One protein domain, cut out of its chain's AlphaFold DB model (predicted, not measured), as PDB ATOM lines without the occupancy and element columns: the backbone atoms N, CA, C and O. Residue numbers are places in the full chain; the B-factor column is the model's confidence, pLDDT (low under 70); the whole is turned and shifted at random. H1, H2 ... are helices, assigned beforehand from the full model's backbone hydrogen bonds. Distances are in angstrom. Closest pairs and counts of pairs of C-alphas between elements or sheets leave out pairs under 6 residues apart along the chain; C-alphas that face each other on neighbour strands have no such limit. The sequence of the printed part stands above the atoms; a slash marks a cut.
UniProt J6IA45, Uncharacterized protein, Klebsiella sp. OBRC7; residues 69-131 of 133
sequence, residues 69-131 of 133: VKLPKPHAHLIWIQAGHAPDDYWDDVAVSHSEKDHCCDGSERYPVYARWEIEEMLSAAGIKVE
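What this domain is: This is residues 69 to 131 of the 133 residues of an uncharacterized protein of Klebsiella sp. OBRC7 (UniProt J6IA45). This model has little regular structure: a loose loop of chain whose two ends come back near each other, with two short helices, H1 and H2, set crosswise and a long winding link, residues 84 to 115, between them. The printed part has 63 residues with two named helices, H1 then H2, and no named strand; the class is all helix, with 20 residues in named elements. It is loose, with a radius of gyration of the C-alphas of 13.3 A and spans of 35 by 26 by 17 A.

Where its parts are: Find C-alpha 74 at (169.477, 171.531, 126.116); from there H1, residues 74 to 83, runs 14.5 A. H2, residues 116 to 125, runs 14.2 A and ends at C-alpha 125, (174.543, 172.822, 105.788).

How they stand to each other: Look at Pro 74 and Arg 116, the closest C-alphas of H1 and H2, 7.8 A apart: the helices are close but not clearly touching. Their lines are about perpendicular, at 88 degrees. Every O i to N i+4 pair is within hydrogen-bond range in H2, and 5 of 6 in H1.

The domain as a whole: The C-alphas of Val 69 and Glu 131, first and last printed, are 5.6 A apart; the two farthest apart, Lys 101 and Gly 127, are 36.7 A apart. The printed part has no cut, and the link from H1 to H2 is long, 32 residues. Confidence is low, pLDDT under 70, at residues 74 to 100, 104 to 105 and 111 to 112.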
ATOM      1  N   VAL A  69     162.800 169.142 111.854       89.31
ATOM      2  CA  VAL A  69     163.227 168.400 113.047       89.31
ATOM      3  C   VAL A  69     163.085 169.290 114.276       89.31
ATOM      4  O   VAL A  69     163.502 170.446 114.256       89.31
ATOM      5  N   LYS A  70     162.536 168.740 115.363       88.00
ATOM      6  CA  LYS A  70     162.526 169.377 116.685       88.00
ATOM      7  C   LYS A  70     163.812 169.049 117.428       88.00
ATOM      8  O   LYS A  70     164.132 167.873 117.606       88.00
ATOM      9  N   LEU A  71     164.525 170.077 117.880       83.19
ATOM     10  CA  LEU A  71     165.684 169.881 118.744       83.19
ATOM     11  C   LEU A  71     165.234 169.562 120.180       83.19
ATOM     12  O   LEU A  71     164.283 170.176 120.671       83.19
ATOM     13  N   PRO A  72     165.892 168.615 120.871       75.88
ATOM     14  CA  PRO A  72     165.653 168.371 122.289       75.88
ATOM     15  C   PRO A  72     166.008 169.595 123.139       75.88
ATOM     16  O   PRO A  72     166.896 170.374 122.784       75.88
ATOM     17  N   LYS A  73     165.377 169.726 124.312       72.81
ATOM     18  CA  LYS A  73     165.773 170.749 125.287       72.81
ATOM     19  C   LYS A  73     167.247 170.550 125.686       72.81
ATOM     20  O   LYS A  73     167.645 169.408 125.937       72.81
ATOM     21  N   PRO A  74     168.044 171.627 125.822       67.38
ATOM     22  CA  PRO A  74     169.477 171.531 126.116       67.38
ATOM     23  C   PRO A  74     169.821 170.668 127.342       67.38
ATOM     24  O   PRO A  74     170.812 169.943 127.331       67.38
ATOM     25  N   HIS A  75     168.981 170.704 128.383       56.72
ATOM     26  CA  HIS A  75     169.168 169.966 129.641       56.72
ATOM     27  C   HIS A  75     168.978 168.449 129.448       56.72
ATOM     28  O   HIS A  75     169.790 167.656 129.914       56.72
ATOM     29  N   ALA A  76     167.966 168.046 128.670       57.09
ATOM     30  CA  ALA A  76     167.671 166.645 128.371       57.09
ATOM     31  C   ALA A  76     168.770 165.972 127.521       57.09
ATOM     32  O   ALA A  76     169.079 164.796 127.707       57.09
ATOM     33  N   HIS A  77     169.398 166.719 126.605       58.25
ATOM     34  CA  HIS A  77     170.421 166.180 125.702       58.25
ATOM     35  C   HIS A  77     171.767 165.911 126.399       58.25
ATOM     36  O   HIS A  77     172.412 164.898 126.132       58.25
ATOM     37  N   LEU A  78     172.183 166.790 127.320       57.81
ATOM     38  CA  LEU A  78     173.423 166.618 128.091       57.81
ATOM     39  C   LEU A  78     173.369 165.384 128.996       57.81
ATOM     40  O   LEU A  78     174.349 164.647 129.109       57.81
ATOM     41  N   ILE A  79     172.206 165.130 129.590       56.69
ATOM     42  CA  ILE A  79     171.999 164.025 130.527       56.69
ATOM     43  C   ILE A  79     172.002 162.677 129.800       56.69
ATOM     44  O   ILE A  79     172.620 161.737 130.291       56.69
ATOM     45  N   TRP A  80     171.429 162.578 128.596       55.19
ATOM     46  CA  TRP A  80     171.457 161.333 127.814       55.19
ATOM     47  C   TRP A  80     172.882 160.875 127.471       55.19
ATOM     48  O   TRP A  80     173.226 159.705 127.643       55.19
ATOM     49  N   ILE A  81     173.724 161.818 127.039       57.25
ATOM     50  CA  ILE A  81     175.115 161.568 126.637       57.25
ATOM     51  C   ILE A  81     175.991 161.184 127.840       57.25
ATOM     52  O   ILE A  81     176.920 160.388 127.703       57.25
ATOM     53  N   GLN A  82     175.709 161.745 129.019       56.75
ATOM     54  CA  GLN A  82     176.544 161.555 130.205       56.75
ATOM     55  C   GLN A  82     176.069 160.441 131.136       56.75
ATOM     56  O   GLN A  82     176.913 159.839 131.786       56.75
ATOM     57  N   ALA A  83     174.763 160.160 131.203       56.69
ATOM     58  CA  ALA A  83     174.177 159.194 132.132       56.69
ATOM     59  C   ALA A  83     173.792 157.853 131.481       56.69
ATOM     60  O   ALA A  83     173.444 156.916 132.194       56.69
ATOM     61  N   GLY A  84     173.824 157.732 130.146       56.56
ATOM     62  CA  GLY A  84     173.519 156.475 129.446       56.56
ATOM     63  C   GLY A  84     172.049 156.028 129.522       56.56
ATOM     64  O   GLY A  84     171.735 154.889 129.176       56.56
ATOM     65  N   HIS A  85     171.141 156.909 129.949       56.12
ATOM     66  CA  HIS A  85     169.705 156.650 130.077       56.12
ATOM     67  C   HIS A  85     168.896 157.656 129.257       56.12
ATOM     68  O   HIS A  85     169.243 158.834 129.213       56.12
ATOM     69  N   ALA A  86     167.836 157.186 128.586       55.06
ATOM     70  CA  ALA A  86     166.957 158.049 127.799       55.06
ATOM     71  C   ALA A  86     166.398 159.182 128.681       55.06
ATOM     72  O   ALA A  86     165.995 158.897 129.810       55.06
ATOM     73  N   PRO A  87     166.368 160.433 128.191       57.00
ATOM     74  CA  PRO A  87     165.830 161.538 128.962       57.00
ATOM     75  C   PRO A  87     164.328 161.310 129.151       57.00
ATOM     76  O   PRO A  87     163.583 161.258 128.173       57.00
ATOM     77  N   ASP A  88     163.894 161.120 130.395       60.12
ATOM     78  CA  ASP A  88     162.487 161.298 130.752       60.12
ATOM     79  C   ASP A  88     162.220 162.784 131.074       60.12
ATOM     80  O   ASP A  88     163.119 163.624 131.019       60.12
ATOM     81  N   ASP A  89     160.970 163.158 131.336       55.88
ATOM     82  CA  ASP A  89     160.607 164.560 131.588       55.88
ATOM     83  C   ASP A  89     160.993 165.045 133.008       55.88
ATOM     84  O   ASP A  89     160.629 166.154 133.394       55.88
ATOM     85  N   TYR A  90     161.708 164.244 133.814       56.06
ATOM     86  CA  TYR A  90     161.979 164.506 135.237       56.06
ATOM     87  C   TYR A  90     163.409 164.997 135.535       56.06
ATOM     88  O   TYR A  90     163.860 164.971 136.680       56.06
ATOM     89  N   TRP A  91     164.152 165.433 134.516       55.91
ATOM     90  CA  TRP A  91     165.581 165.757 134.644       55.91
ATOM     91  C   TRP A  91     165.897 167.257 134.770       55.91
ATOM     92  O   TRP A  91     167.069 167.635 134.769       55.91
ATOM     93  N   ASP A  92     164.881 168.110 134.933       58.72
ATOM     94  CA  ASP A  92     165.060 169.559 135.135       58.72
ATOM     95  C   ASP A  92     165.798 169.888 136.456       58.72
ATOM     96  O   ASP A  92     166.460 170.921 136.554       58.72
ATOM     97  N   ASP A  93     165.756 168.984 137.442       60.28
ATOM     98  CA  ASP A  93     166.370 169.165 138.767       60.28
ATOM     99  C   ASP A  93     167.799 168.587 138.883       60.28
ATOM    100  O   ASP A  93     168.406 168.617 139.960       60.28
ATOM    101  N   VAL A  94     168.367 168.038 137.799       57.12
ATOM    102  CA  VAL A  94     169.682 167.375 137.836       57.12
ATOM    103  C   VAL A  94     170.814 168.340 137.491       57.12
ATOM    104  O   VAL A  94     170.933 168.846 136.377       57.12
ATOM    105  N   ALA A  95     171.698 168.567 138.464       59.00
ATOM    106  CA  ALA A  95     172.887 169.390 138.290       59.00
ATOM    107  C   ALA A  95     173.971 168.640 137.493       59.00
ATOM    108  O   ALA A  95     174.503 167.622 137.936       59.00
ATOM    109  N   VAL A  96     174.326 169.176 136.325       60.69
ATOM    110  CA  VAL A  96     175.398 168.655 135.466       60.69
ATOM    111  C   VAL A  96     176.759 169.097 136.019       60.69
ATOM    112  O   VAL A  96     177.015 170.290 136.181       60.69
ATOM    113  N   SER A  97     177.656 168.145 136.289       61.69
ATOM    114  CA  SER A  97     179.048 168.446 136.651       61.69
ATOM    115  C   SER A  97     179.850 168.919 135.427       61.69
ATOM    116  O   SER A  97     179.686 168.416 134.311       61.69
ATOM    117  N   HIS A  98     180.688 169.942 135.621       60.75
ATOM    118  CA  HIS A  98     181.521 170.572 134.584       60.75
ATOM    119  C   HIS A  98     183.024 170.346 134.829       60.75
ATOM    120  O   HIS A  98     183.856 171.116 134.350       60.75
ATOM    121  N   SER A  99     183.387 169.329 135.610       68.69
ATOM    122  CA  SER A  99     184.779 169.050 135.942       68.69
ATOM    123  C   SER A  99     185.488 168.400 134.750       68.69
ATOM    124  O   SER A  99     184.958 167.504 134.100       68.69
ATOM    125  N   GLU A 100     186.724 168.815 134.478       66.94
ATOM    126  CA  GLU A 100     187.573 168.209 133.438       66.94
ATOM    127  C   GLU A 100     187.947 166.748 133.743       66.94
ATOM    128  O   GLU A 100     188.423 166.034 132.870       66.94
ATOM    129  N   LYS A 101     187.736 166.295 134.986       72.81
ATOM    130  CA  LYS A 101     187.946 164.901 135.409       72.81
ATOM    131  C   LYS A 101     186.728 164.010 135.147       72.81
ATOM    132  O   LYS A 101     186.766 162.829 135.490       72.81
ATOM    133  N   ASP A 102     185.645 164.576 134.619       70.81
ATOM    134  CA  ASP A 102     184.405 163.850 134.384       70.81
ATOM    135  C   ASP A 102     184.527 163.038 133.088       70.81
ATOM    136  O   ASP A 102     184.794 163.579 132.015       70.81
ATOM    137  N   HIS A 103     184.308 161.730 133.199       71.12
ATOM    138  CA  HIS A 103     184.274 160.792 132.079       71.12
ATOM    139  C   HIS A 103     182.833 160.367 131.780       71.12
ATOM    140  O   HIS A 103     181.955 160.453 132.641       71.12
ATOM    141  N   CYS A 104     182.584 159.891 130.562       69.19
ATOM    142  CA  CYS A 104     181.310 159.272 130.206       69.19
ATOM    143  C   CYS A 104     181.110 157.940 130.958       69.19
ATOM    144  O   CYS A 104     182.071 157.315 131.410       69.19
ATOM    145  N   CYS A 105     179.857 157.476 131.085       63.75
ATOM    146  CA  CYS A 105     179.525 156.211 131.766       63.75
ATOM    147  C   CYS A 105     180.217 154.971 131.174       63.75
ATOM    148  O   CYS A 105     180.385 153.973 131.871       63.75
ATOM    149  N   ASP A 106     180.615 155.022 129.904       72.94
ATOM    150  CA  ASP A 106     181.368 153.972 129.213       72.94
ATOM    151  C   ASP A 106     182.894 154.065 129.431       72.94
ATOM    152  O   ASP A 106     183.647 153.256 128.889       72.94
ATOM    153  N   GLY A 107     183.359 155.030 130.232       74.69
ATOM    154  CA  GLY A 107     184.771 155.282 130.513       74.69
ATOM    155  C   GLY A 107     185.495 156.113 129.450       74.69
ATOM    156  O   GLY A 107     186.699 156.335 129.586       74.69
ATOM    157  N   SER A 108     184.800 156.576 128.406       76.75
ATOM    158  CA  SER A 108     185.379 157.460 127.392       76.75
ATOM    159  C   SER A 108     185.555 158.899 127.898       76.75
ATOM    160  O   SER A 108     185.031 159.300 128.945       76.75
ATOM    161  N   GLU A 109     186.358 159.684 127.173       77.06
ATOM    162  CA  GLU A 109     186.421 161.131 127.380       77.06
ATOM    163  C   GLU A 109     185.059 161.769 127.100       77.06
ATOM    164  O   GLU A 109     184.267 161.268 126.303       77.06
ATOM    165  N   ARG A 110     184.787 162.899 127.753       72.06
ATOM    166  CA  ARG A 110     183.531 163.620 127.569       72.06
ATOM    167  C   ARG A 110     183.335 163.975 126.092       72.06
ATOM    168  O   ARG A 110     184.176 164.652 125.501       72.06
ATOM    169  N   TYR A 111     182.196 163.582 125.523       68.81
ATOM    170  CA  TYR A 111     181.822 164.019 124.180       68.81
ATOM    171  C   TYR A 111     181.796 165.555 124.088       68.81
ATOM    172  O   TYR A 111     181.346 166.215 125.034       68.81
ATOM    173  N   PRO A 112     182.243 166.138 122.960       68.75
ATOM    174  CA  PRO A 112     182.160 167.574 122.749       68.75
ATOM    175  C   PRO A 112     180.701 168.027 122.829       68.75
ATOM    176  O   PRO A 112     179.817 167.480 122.169       68.75
ATOM    177  N   VAL A 113     180.458 169.028 123.672       72.00
ATOM    178  CA  VAL A 113     179.149 169.659 123.818       72.00
ATOM    179  C   VAL A 113     179.082 170.812 122.831       72.00
ATOM    180  O   VAL A 113     179.758 171.820 123.021       72.00
ATOM    181  N   TYR A 114     178.262 170.657 121.795       74.69
ATOM    182  CA  TYR A 114     177.973 171.728 120.850       74.69
ATOM    183  C   TYR A 114     176.868 172.631 121.385       74.69
ATOM    184  O   TYR A 114     175.870 172.169 121.951       74.69
ATOM    185  N   ALA A 115     177.029 173.930 121.179       79.50
ATOM    186  CA  ALA A 115     175.956 174.882 121.361       79.50
ATOM    187  C   ALA A 115     174.869 174.658 120.301       79.50
ATOM    188  O   ALA A 115     175.125 174.201 119.187       79.50
ATOM    189  N   ARG A 116     173.631 175.033 120.629       81.88
ATOM    190  CA  ARG A 116     172.483 174.872 119.726       81.88
ATOM    191  C   ARG A 116     172.716 175.485 118.340       81.88
ATOM    192  O   ARG A 116     172.377 174.857 117.347       81.88
ATOM    193  N   TRP A 117     173.330 176.666 118.277       83.94
ATOM    194  CA  TRP A 117     173.606 177.347 117.011       83.94
ATOM    195  C   TRP A 117     174.593 176.569 116.122       83.94
ATOM    196  O   TRP A 117     174.415 176.554 114.909       83.94
ATOM    197  N   GLU A 118     175.579 175.869 116.701       86.81
ATOM    198  CA  GLU A 118     176.519 175.020 115.945       86.81
ATOM    199  C   GLU A 118     175.780 173.835 115.315       86.81
ATOM    200  O   GLU A 118     176.014 173.476 114.162       86.81
ATOM    201  N   ILE A 119     174.836 173.249 116.058       86.38
ATOM    202  CA  ILE A 119     173.988 172.158 115.571       86.38
ATOM    203  C   ILE A 119     173.064 172.662 114.455       86.38
ATOM    204  O   ILE A 119     172.947 172.014 113.417       86.38
ATOM    205  N   GLU A 120     172.429 173.820 114.632       89.31
ATOM    206  CA  GLU A 120     171.562 174.435 113.619       89.31
ATOM    207  C   GLU A 120     172.328 174.783 112.333       89.31
ATOM    208  O   GLU A 120     171.802 174.581 111.235       89.31
ATOM    209  N   GLU A 121     173.579 175.235 112.441       91.25
ATOM    210  CA  GLU A 121     174.454 175.489 111.293       91.25
ATOM    211  C   GLU A 121     174.783 174.191 110.543       91.25
ATOM    212  O   GLU A 121     174.617 174.124 109.322       91.25
ATOM    213  N   MET A 122     175.165 173.128 111.259       90.81
ATOM    214  CA  MET A 122     175.435 171.818 110.650       90.81
ATOM    215  C   MET A 122     174.189 171.217 109.985       90.81
ATOM    216  O   MET A 122     174.275 170.692 108.873       90.81
ATOM    217  N   LEU A 123     173.020 171.317 110.627       91.38
ATOM    218  CA  LEU A 123     171.750 170.859 110.060       91.38
ATOM    219  C   LEU A 123     171.385 171.658 108.806       91.38
ATOM    220  O   LEU A 123     171.015 171.066 107.792       91.38
ATOM    221  N   SER A 124     171.575 172.977 108.831       91.50
ATOM    222  CA  SER A 124     171.343 173.843 107.672       91.50
ATOM    223  C   SER A 124     172.284 173.513 106.512       91.50
ATOM    224  O   SER A 124     171.837 173.421 105.369       91.50
ATOM    225  N   ALA A 125     173.569 173.261 106.789       93.56
ATOM    226  CA  ALA A 125     174.543 172.822 105.788       93.56
ATOM    227  C   ALA A 125     174.177 171.459 105.171       93.56
ATOM    228  O   ALA A 125     174.448 171.217 103.994       93.56
ATOM    229  N   ALA A 126     173.515 170.589 105.939       91.38
ATOM    230  CA  ALA A 126     172.964 169.320 105.469       91.38
ATOM    231  C   ALA A 126     171.588 169.454 104.775       91.38
ATOM    232  O   ALA A 126     171.033 168.451 104.328       91.38
ATOM    233  N   GLY A 127     171.023 170.665 104.681       89.62
ATOM    234  CA  GLY A 127     169.698 170.912 104.102       89.62
ATOM    235  C   GLY A 127     168.526 170.469 104.987       89.62
ATOM    236  O   GLY A 127     167.404 170.335 104.500       89.62
ATOM    237  N   ILE A 128     168.767 170.229 106.276       92.50
ATOM    238  CA  ILE A 128     167.760 169.816 107.255       92.50
ATOM    239  C   ILE A 128     167.161 171.063 107.902       92.50
ATOM    240  O   ILE A 128     167.866 171.879 108.493       92.50
ATOM    241  N   LYS A 129     165.837 171.201 107.817       91.88
ATOM    242  CA  LYS A 129     165.115 172.310 108.444       91.88
ATOM    243  C   LYS A 129     164.853 172.006 109.918       91.88
ATOM    244  O   LYS A 129     164.448 170.896 110.263       91.88
ATOM    245  N   VAL A 130     165.035 173.003 110.775       90.38
ATOM    246  CA  VAL A 130     164.748 172.914 112.212       90.38
ATOM    247  C   VAL A 130     163.423 173.617 112.498       90.38
ATOM    248  O   VAL A 130     163.162 174.689 111.949       90.38
ATOM    249  N   GLU A 131     162.559 173.001 113.304       86.88
ATOM    250  CA  GLU A 131     161.328 173.647 113.770       86.88
ATOM    251  C   GLU A 131     161.658 174.840 114.678       86.88
ATOM    252  O   GLU A 131     162.514 174.741 115.557       86.88
TER     253      GLU A 131